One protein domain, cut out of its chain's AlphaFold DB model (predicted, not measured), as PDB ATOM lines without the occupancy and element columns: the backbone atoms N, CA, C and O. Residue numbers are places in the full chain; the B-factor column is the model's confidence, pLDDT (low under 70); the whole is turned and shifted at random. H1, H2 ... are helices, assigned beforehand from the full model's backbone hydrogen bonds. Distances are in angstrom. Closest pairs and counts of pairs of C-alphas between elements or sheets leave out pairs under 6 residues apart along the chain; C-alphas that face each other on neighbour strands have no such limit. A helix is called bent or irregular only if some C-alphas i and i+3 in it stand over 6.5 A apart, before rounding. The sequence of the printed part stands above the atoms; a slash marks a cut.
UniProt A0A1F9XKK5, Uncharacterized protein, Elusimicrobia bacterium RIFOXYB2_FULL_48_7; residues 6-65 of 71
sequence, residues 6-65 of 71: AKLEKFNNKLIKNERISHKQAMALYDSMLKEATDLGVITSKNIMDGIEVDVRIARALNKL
ATOM      1  N   ALA A   6     -77.027 -37.451 101.287       92.88
ATOM      2  CA  ALA A   6     -76.251 -36.678 100.313       92.88
ATOM      3  C   ALA A   6     -76.389 -35.155 100.508       92.88
ATOM      4  O   ALA A   6     -75.419 -34.401 100.396       92.88
ATOM      5  N   LYS A   7     -77.597 -34.675 100.833       93.44
ATOM      6  CA  LYS A   7     -77.826 -33.253 101.129       93.44
ATOM      7  C   LYS A   7     -77.143 -32.835 102.432       93.44
ATOM      8  O   LYS A   7     -76.595 -31.734 102.491       93.44
ATOM      9  N   LEU A   8     -77.168 -33.703 103.445       91.06
ATOM     10  CA  LEU A   8     -76.485 -33.469 104.717       91.06
ATOM     11  C   LEU A   8     -74.965 -33.427 104.531       91.06
ATOM     12  O   LEU A   8     -74.315 -32.501 105.001       91.06
ATOM     13  N   GLU A   9     -74.410 -34.376 103.784       92.31
ATOM     14  CA  GLU A   9     -72.984 -34.423 103.468       92.31
ATOM     15  C   GLU A   9     -72.535 -33.160 102.723       92.31
ATOM     16  O   GLU A   9     -71.572 -32.503 103.118       92.31
ATOM     17  N   LYS A  10     -73.285 -32.738 101.694       93.69
ATOM     18  CA  LYS A  10     -72.992 -31.504 100.952       93.69
ATOM     19  C   LYS A  10     -73.041 -30.259 101.843       93.69
ATOM     20  O   LYS A  10     -72.241 -29.342 101.651       93.69
ATOM     21  N   PHE A  11     -73.975 -30.212 102.791       89.62
ATOM     22  CA  PHE A  11     -74.063 -29.135 103.775       89.62
ATOM     23  C   PHE A  11     -72.843 -29.127 104.703       89.62
ATOM     24  O   PHE A  11     -72.176 -28.099 104.791       89.62
ATOM     25  N   ASN A  12     -72.497 -30.270 105.300       87.19
ATOM     26  CA  ASN A  12     -71.344 -30.407 106.194       87.19
ATOM     27  C   ASN A  12     -70.036 -30.042 105.484       87.19
ATOM     28  O   ASN A  12     -69.250 -29.257 106.002       87.19
ATOM     29  N   ASN A  13     -69.841 -30.518 104.252       87.75
ATOM     30  CA  ASN A  13     -68.662 -30.192 103.450       87.75
ATOM     31  C   ASN A  13     -68.561 -28.688 103.161       87.75
ATOM     32  O   ASN A  13     -67.468 -28.118 103.178       87.75
ATOM     33  N   LYS A  14     -69.695 -28.020 102.907       90.50
ATOM     34  CA  LYS A  14     -69.734 -26.564 102.721       90.50
ATOM     35  C   LYS A  14     -69.433 -25.824 104.027       90.50
ATOM     36  O   LYS A  14     -68.716 -24.829 103.984       90.50
ATOM     37  N   LEU A  15     -69.954 -26.311 105.152       84.81
ATOM     38  CA  LEU A  15     -69.706 -25.749 106.477       84.81
ATOM     39  C   LEU A  15     -68.213 -25.831 106.824       84.81
ATOM     40  O   LEU A  15     -67.588 -24.797 107.017       84.81
ATOM     41  N   ILE A  16     -67.614 -27.021 106.729       82.88
ATOM     42  CA  ILE A  16     -66.184 -27.273 106.989       82.88
ATOM     43  C   ILE A  16     -65.286 -26.409 106.092       82.88
ATOM     44  O   ILE A  16     -64.269 -25.880 106.534       82.88
ATOM     45  N   LYS A  17     -65.653 -26.238 104.815       82.75
ATOM     46  CA  LYS A  17     -64.879 -25.404 103.883       82.75
ATOM     47  C   LYS A  17     -64.869 -23.924 104.287       82.75
ATOM     48  O   LYS A  17     -63.886 -23.236 104.003       82.75
ATOM     49  N   ASN A  18     -65.951 -23.451 104.904       81.69
ATOM     50  CA  ASN A  18     -66.129 -22.059 105.311       81.69
ATOM     51  C   ASN A  18     -65.637 -21.803 106.746       81.69
ATOM     52  O   ASN A  18     -65.117 -20.726 107.025       81.69
ATOM     53  N   GLU A  19     -65.737 -22.790 107.633       73.94
ATOM     54  CA  GLU A  19     -65.266 -22.752 109.021       73.94
ATOM     55  C   GLU A  19     -63.790 -23.157 109.112       73.94
ATOM     56  O   GLU A  19     -63.403 -24.142 109.741       73.94
ATOM     57  N   ARG A  20     -62.925 -22.374 108.464       74.62
ATOM     58  CA  ARG A  20     -61.478 -22.521 108.631       74.62
ATOM     59  C   ARG A  20     -61.029 -21.814 109.902       74.62
ATOM     60  O   ARG A  20     -60.670 -20.641 109.875       74.62
ATOM     61  N   ILE A  21     -61.029 -22.543 111.010       83.06
ATOM     62  CA  ILE A  21     -60.367 -22.104 112.239       83.06
ATOM     63  C   ILE A  21     -58.858 -22.344 112.135       83.06
ATOM     64  O   ILE A  21     -58.402 -23.330 111.553       83.06
ATOM     65  N   SER A  22     -58.061 -21.429 112.685       87.75
ATOM     66  CA  SER A  22     -56.619 -21.652 112.809       87.75
ATOM     67  C   SER A  22     -56.346 -22.832 113.745       87.75
ATOM     68  O   SER A  22     -57.136 -23.114 114.646       87.75
ATOM     69  N   HIS A  23     -55.186 -23.478 113.598       83.75
ATOM     70  CA  HIS A  23     -54.759 -24.547 114.508       83.75
ATOM     71  C   HIS A  23     -54.836 -24.117 115.985       83.75
ATOM     72  O   HIS A  23     -55.280 -24.874 116.840       83.75
ATOM     73  N   LYS A  24     -54.467 -22.863 116.284       92.62
ATOM     74  CA  LYS A  24     -54.544 -22.301 117.639       92.62
ATOM     75  C   LYS A  24     -55.984 -22.224 118.159       92.62
ATOM     76  O   LYS A  24     -56.228 -22.549 119.313       92.62
ATOM     77  N   GLN A  25     -56.926 -21.801 117.318       92.19
ATOM     78  CA  GLN A  25     -58.346 -21.744 117.680       92.19
ATOM     79  C   GLN A  25     -58.942 -23.143 117.852       92.19
ATOM     80  O   GLN A  25     -59.696 -23.360 118.795       92.19
ATOM     81  N   ALA A  26     -58.569 -24.089 116.987       89.50
ATOM     82  CA  ALA A  26     -58.974 -25.486 117.123       89.50
ATOM     83  C   ALA A  26     -58.505 -26.080 118.454       89.50
ATOM     84  O   ALA A  26     -59.292 -26.716 119.147       89.50
ATOM     85  N   MET A  27     -57.253 -25.811 118.835       92.06
ATOM     86  CA  MET A  27     -56.707 -26.286 120.104       92.06
ATOM     87  C   MET A  27     -57.443 -25.681 121.302       92.06
ATOM     88  O   MET A  27     -57.867 -26.407 122.188       92.06
ATOM     89  N   ALA A  28     -57.696 -24.368 121.287       95.19
ATOM     90  CA  ALA A  28     -58.440 -23.711 122.361       95.19
ATOM     91  C   ALA A  28     -59.874 -24.259 122.512       95.19
ATOM     92  O   ALA A  28     -60.374 -24.406 123.630       95.19
ATOM     93  N   LEU A  29     -60.534 -24.575 121.391       94.44
ATOM     94  CA  LEU A  29     -61.852 -25.208 121.397       94.44
ATOM     95  C   LEU A  29     -61.782 -26.622 121.984       94.44
ATOM     96  O   LEU A  29     -62.585 -26.958 122.850       94.44
ATOM     97  N   TYR A  30     -60.808 -27.418 121.544       92.25
ATOM     98  CA  TYR A  30     -60.577 -28.764 122.057       92.25
ATOM     99  C   TYR A  30     -60.343 -28.764 123.573       92.25
ATOM    100  O   TYR A  30     -61.030 -29.493 124.285       92.25
ATOM    101  N   ASP A  31     -59.455 -27.902 124.074       95.12
ATOM    102  CA  ASP A  31     -59.151 -27.797 125.506       95.12
ATOM    103  C   ASP A  31     -60.400 -27.440 126.326       95.12
ATOM    104  O   ASP A  31     -60.642 -28.007 127.392       95.12
ATOM    105  N   SER A  32     -61.234 -26.537 125.799       96.81
ATOM    106  CA  SER A  32     -62.488 -26.134 126.447       96.81
ATOM    107  C   SER A  32     -63.494 -27.287 126.508       96.81
ATOM    108  O   SER A  32     -64.107 -27.521 127.548       96.81
ATOM    109  N   MET A  33     -63.636 -28.041 125.415       95.19
ATOM    110  CA  MET A  33     -64.511 -29.216 125.352       95.19
ATOM    111  C   MET A  33     -64.026 -30.338 126.272       95.19
ATOM    112  O   MET A  33     -64.831 -30.967 126.956       95.19
ATOM    113  N   LEU A  34     -62.715 -30.582 126.304       91.94
ATOM    114  CA  LEU A  34     -62.108 -31.591 127.164       91.94
ATOM    115  C   LEU A  34     -62.310 -31.248 128.643       91.94
ATOM    116  O   LEU A  34     -62.629 -32.134 129.439       91.94
ATOM    117  N   LYS A  35     -62.167 -29.966 129.002       95.06
ATOM    118  CA  LYS A  35     -62.458 -29.490 130.353       95.06
ATOM    119  C   LYS A  35     -63.911 -29.763 130.743       95.06
ATOM    120  O   LYS A  35     -64.133 -30.397 131.767       95.06
ATOM    121  N   GLU A  36     -64.873 -29.362 129.915       96.38
ATOM    122  CA  GLU A  36     -66.300 -29.603 130.176       96.38
ATOM    123  C   GLU A  36     -66.607 -31.103 130.317       96.38
ATOM    124  O   GLU A  36     -67.258 -31.530 131.266       96.38
ATOM    125  N   ALA A  37     -66.083 -31.937 129.415       92.44
ATOM    126  CA  ALA A  37     -66.279 -33.385 129.473       92.44
ATOM    127  C   ALA A  37     -65.678 -34.023 130.738       92.44
ATOM    128  O   ALA A  37     -66.206 -35.023 131.234       92.44
ATOM    129  N   THR A  38     -64.590 -33.446 131.257       93.12
ATOM    130  CA  THR A  38     -63.981 -33.846 132.532       93.12
ATOM    131  C   THR A  38     -64.837 -33.400 133.714       93.12
ATOM    132  O   THR A  38     -65.105 -34.202 134.606       93.12
ATOM    133  N   ASP A  39     -65.317 -32.154 133.700       95.50
ATOM    134  CA  ASP A  39     -66.176 -31.594 134.750       95.50
ATOM    135  C   ASP A  39     -67.515 -32.361 134.840       95.50
ATOM    136  O   ASP A  39     -68.027 -32.601 135.933       95.50
ATOM    137  N   LEU A  40     -68.035 -32.844 133.705       95.62
ATOM    138  CA  LEU A  40     -69.210 -33.724 133.622       95.62
ATOM    139  C   LEU A  40     -68.926 -35.189 134.009       95.62
ATOM    140  O   LEU A  40     -69.851 -36.001 134.062       95.62
ATOM    141  N   GLY A  41     -67.663 -35.558 134.246       91.69
ATOM    142  CA  GLY A  41     -67.248 -36.916 134.607       91.69
ATOM    143  C   GLY A  41     -67.351 -37.945 133.476       91.69
ATOM    144  O   GLY A  41     -67.240 -39.144 133.729       91.69
ATOM    145  N   VAL A  42     -67.561 -37.501 132.232       91.56
ATOM    146  CA  VAL A  42     -67.601 -38.377 131.049       91.56
ATOM    147  C   VAL A  42     -66.190 -38.857 130.709       91.56
ATOM    148  O   VAL A  42     -65.982 -40.044 130.446       91.56
ATOM    149  N   ILE A  43     -65.217 -37.943 130.752       88.88
ATOM    150  CA  ILE A  43     -63.790 -38.253 130.642       88.88
ATOM    151  C   ILE A  43     -63.178 -38.199 132.041       88.88
ATOM    152  O   ILE A  43     -63.356 -37.250 132.796       88.88
ATOM    153  N   THR A  44     -62.438 -39.238 132.389       89.25
ATOM    154  CA  THR A  44     -61.799 -39.445 133.686       89.25
ATOM    155  C   THR A  44     -60.400 -40.003 133.466       89.25
ATOM    156  O   THR A  44     -60.093 -40.556 132.412       89.25
ATOM    157  N   SER A  45     -59.546 -39.955 134.487       83.56
ATOM    158  CA  SER A  45     -58.207 -40.562 134.422       83.56
ATOM    159  C   SER A  45     -58.219 -42.058 134.081       83.56
ATOM    160  O   SER A  45     -57.229 -42.572 133.567       83.56
ATOM    161  N   LYS A  46     -59.331 -42.760 134.338       85.44
ATOM    162  CA  LYS A  46     -59.473 -44.196 134.081       85.44
ATOM    163  C   LYS A  46     -59.774 -44.528 132.616       85.44
ATOM    164  O   LYS A  46     -59.341 -45.578 132.161       85.44
ATOM    165  N   ASN A  47     -60.506 -43.666 131.908       85.06
ATOM    166  CA  ASN A  47     -60.963 -43.894 130.529       85.06
ATOM    167  C   ASN A  47     -60.374 -42.894 129.518       85.06
ATOM    168  O   ASN A  47     -60.745 -42.912 128.351       85.06
ATOM    169  N   ILE A  48     -59.442 -42.029 129.932       80.44
ATOM    170  CA  ILE A  48     -58.816 -41.026 129.052       80.44
ATOM    171  C   ILE A  48     -58.065 -41.640 127.860       80.44
ATOM    172  O   ILE A  48     -57.877 -40.986 126.841       80.44
ATOM    173  N   MET A  49     -57.641 -42.899 127.991       81.94
ATOM    174  CA  MET A  49     -56.948 -43.644 126.939       81.94
ATOM    175  C   MET A  49     -57.891 -44.523 126.108       81.94
ATOM    176  O   MET A  49     -57.434 -45.161 125.153       81.94
ATOM    177  N   ASP A  50     -59.184 -44.565 126.440       83.69
ATOM    178  CA  ASP A  50     -60.158 -45.362 125.702       83.69
ATOM    179  C   ASP A  50     -60.249 -44.837 124.263       83.69
ATOM    180  O   ASP A  50     -60.387 -43.641 124.011       83.69
ATOM    181  N   GLY A  51     -60.118 -45.737 123.288       73.94
ATOM    182  CA  GLY A  51     -60.112 -45.392 121.862       73.94
ATOM    183  C   GLY A  51     -58.745 -44.977 121.302       73.94
ATOM    184  O   GLY A  51     -58.449 -45.326 120.159       73.94
ATOM    185  N   ILE A  52     -57.855 -44.379 122.109       81.94
ATOM    186  CA  ILE A  52     -56.503 -43.982 121.662       81.94
ATOM    187  C   ILE A  52     -55.677 -45.203 121.241       81.94
ATOM    188  O   ILE A  52     -54.908 -45.137 120.284       81.94
ATOM    189  N   GLU A  53     -55.842 -46.346 121.908       81.25
ATOM    190  CA  GLU A  53     -55.125 -47.576 121.548       81.25
ATOM    191  C   GLU A  53     -55.407 -48.011 120.100       81.25
ATOM    192  O   GLU A  53     -54.495 -48.425 119.375       81.25
ATOM    193  N   VAL A  54     -56.661 -47.875 119.654       79.94
ATOM    194  CA  VAL A  54     -57.065 -48.212 118.286       79.94
ATOM    195  C   VAL A  54     -56.428 -47.240 117.299       79.94
ATOM    196  O   VAL A  54     -55.853 -47.691 116.306       79.94
ATOM    197  N   ASP A  55     -56.445 -45.944 117.603       81.00
ATOM    198  CA  ASP A  55     -55.840 -44.908 116.760       81.00
ATOM    199  C   ASP A  55     -54.321 -45.076 116.651       81.00
ATOM    200  O   ASP A  55     -53.766 -45.048 115.551       81.00
ATOM    201  N   VAL A  56     -53.638 -45.357 117.765       80.19
ATOM    202  CA  VAL A  56     -52.198 -45.657 117.789       80.19
ATOM    203  C   VAL A  56     -51.902 -46.923 116.989       80.19
ATOM    204  O   VAL A  56     -50.929 -46.962 116.229       80.19
ATOM    205  N   ARG A  57     -52.731 -47.965 117.106       81.50
ATOM    206  CA  ARG A  57     -52.581 -49.198 116.321       81.50
ATOM    207  C   ARG A  57     -52.743 -48.935 114.823       81.50
ATOM    208  O   ARG A  57     -51.925 -49.428 114.045       81.50
ATOM    209  N   ILE A  58     -53.740 -48.146 114.422       82.81
ATOM    210  CA  ILE A  58     -53.972 -47.769 113.020       82.81
ATOM    211  C   ILE A  58     -52.817 -46.911 112.497       82.81
ATOM    212  O   ILE A  58     -52.256 -47.231 111.451       82.81
ATOM    213  N   ALA A  59     -52.393 -45.886 113.239       82.88
ATOM    214  CA  ALA A  59     -51.263 -45.037 112.865       82.88
ATOM    215  C   ALA A  59     -49.972 -45.853 112.703       82.88
ATOM    216  O   ALA A  59     -49.232 -45.668 111.738       82.88
ATOM    217  N   ARG A  60     -49.717 -46.816 113.600       81.94
ATOM    218  CA  ARG A  60     -48.581 -47.746 113.476       81.94
ATOM    219  C   ARG A  60     -48.701 -48.634 112.244       81.94
ATOM    220  O   ARG A  60     -47.684 -48.864 111.599       81.94
ATOM    221  N   ALA A  61     -49.890 -49.138 111.920       83.06
ATOM    222  CA  ALA A  61     -50.103 -49.932 110.713       83.06
ATOM    223  C   ALA A  61     -49.858 -49.097 109.446       83.06
ATOM    224  O   ALA A  61     -49.092 -49.520 108.586       83.06
ATOM    225  N   LEU A  62     -50.416 -47.886 109.369       81.75
ATOM    226  CA  LEU A  62     -50.226 -46.964 108.246       81.75
ATOM    227  C   LEU A  62     -48.760 -46.552 108.070       81.75
ATOM    228  O   LEU A  62     -48.252 -46.590 106.957       81.75
ATOM    229  N   ASN A  63     -48.063 -46.229 109.163       79.00
ATOM    230  CA  ASN A  63     -46.660 -45.807 109.120       79.00
ATOM    231  C   ASN A  63     -45.677 -46.967 108.886       79.00
ATOM    232  O   ASN A  63     -44.546 -46.731 108.470       79.00
ATOM    233  N   LYS A  64     -46.072 -48.216 109.173       70.12
ATOM    234  CA  LYS A  64     -45.271 -49.415 108.864       70.12
ATOM    235  C   LYS A  64     -45.509 -49.953 107.457       70.12
ATOM    236  O   LYS A  64     -44.696 -50.741 106.977       70.12
ATOM    237  N   LEU A  65     -46.599 -49.563 106.800       58.53
ATOM    238  CA  LEU A  65     -46.780 -49.841 105.383       58.53
ATOM    239  C   LEU A  65     -45.846 -48.902 104.601       58.53
ATOM    240  O   LEU A  65     -45.928 -47.689 104.789       58.53
TER     241      LEU A  65
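This is residues 6 to 65 of the 71 residues of an uncharacterized protein of Elusimicrobia bacterium RIFOXYB2_FULL_48_7 (UniProt A0A1F9XKK5). Three separate helices are joined end to end into an open, angular frame in which no helix packs on another. H2 makes one side of it; H1 sticks out beyond the first end of H2, turned well away from its line, and past the last end of H2 residues 40 to 51 loop over to H3, which sticks out as an arm and leaves the space between the helices empty. The printed part has 60 residues with three named helices, in the order H1, H2, H3, and no named strand; the class is all helix. The whole is only just extended, close to loose, with a radius of gyration of the C-alphas of 16.0 A and spans of 39 by 38 by 26 A.

The printed part begins with H1, residues 6 to 18, which touches no helix. Residues 6 to 20, of which 6 to 18 belong to H1, stand free. A tight link of 4 residues leads to H2, residues 23 to 39, and H1 and H2 are apart, with no C-alpha of the one within 8 A of the other. Residues 22 to 28, of which 23 to 28 belong to H2, also stand free. A long link of 12 residues leads on to H3, residues 52 to 64. H2 and H3 are apart, and so are H1 and H3. Residues 49 to 65, of which 52 to 64 belong to H3, stand free. In H1, H2 and H3 every O i to N i+4 pair is within hydrogen-bond range.

H1 runs from Ala 6, with its C-alpha at (-76.251, -36.678, 100.313), to Asn 18, 18.5 A from first to last C-alpha. H2, the longest helix with 17 residues, runs from His 23, with its C-alpha at (-54.759, -24.547, 114.508), to Asp 39 and measures 24.3 A. H3 runs from Ile 52 to Lys 64, whose C-alpha is at (-45.271, -49.415, 108.864), and measures 17.9 A. No helix is bent.

The two C-alphas farthest apart are those of Asp 39 and Leu 65, at 39.6 A, and the C-alphas of Ala 6 and Leu 65, the first and last printed, are 32.7 A apart. The printed part has no cut. Residues 40 to 51, the long link, hold no named element, and their C-alphas lie 11 to 19 A from the mean of the C-alphas. The mean pLDDT of the printed part is 86.5, and Leu 65 is the one printed residue under 70.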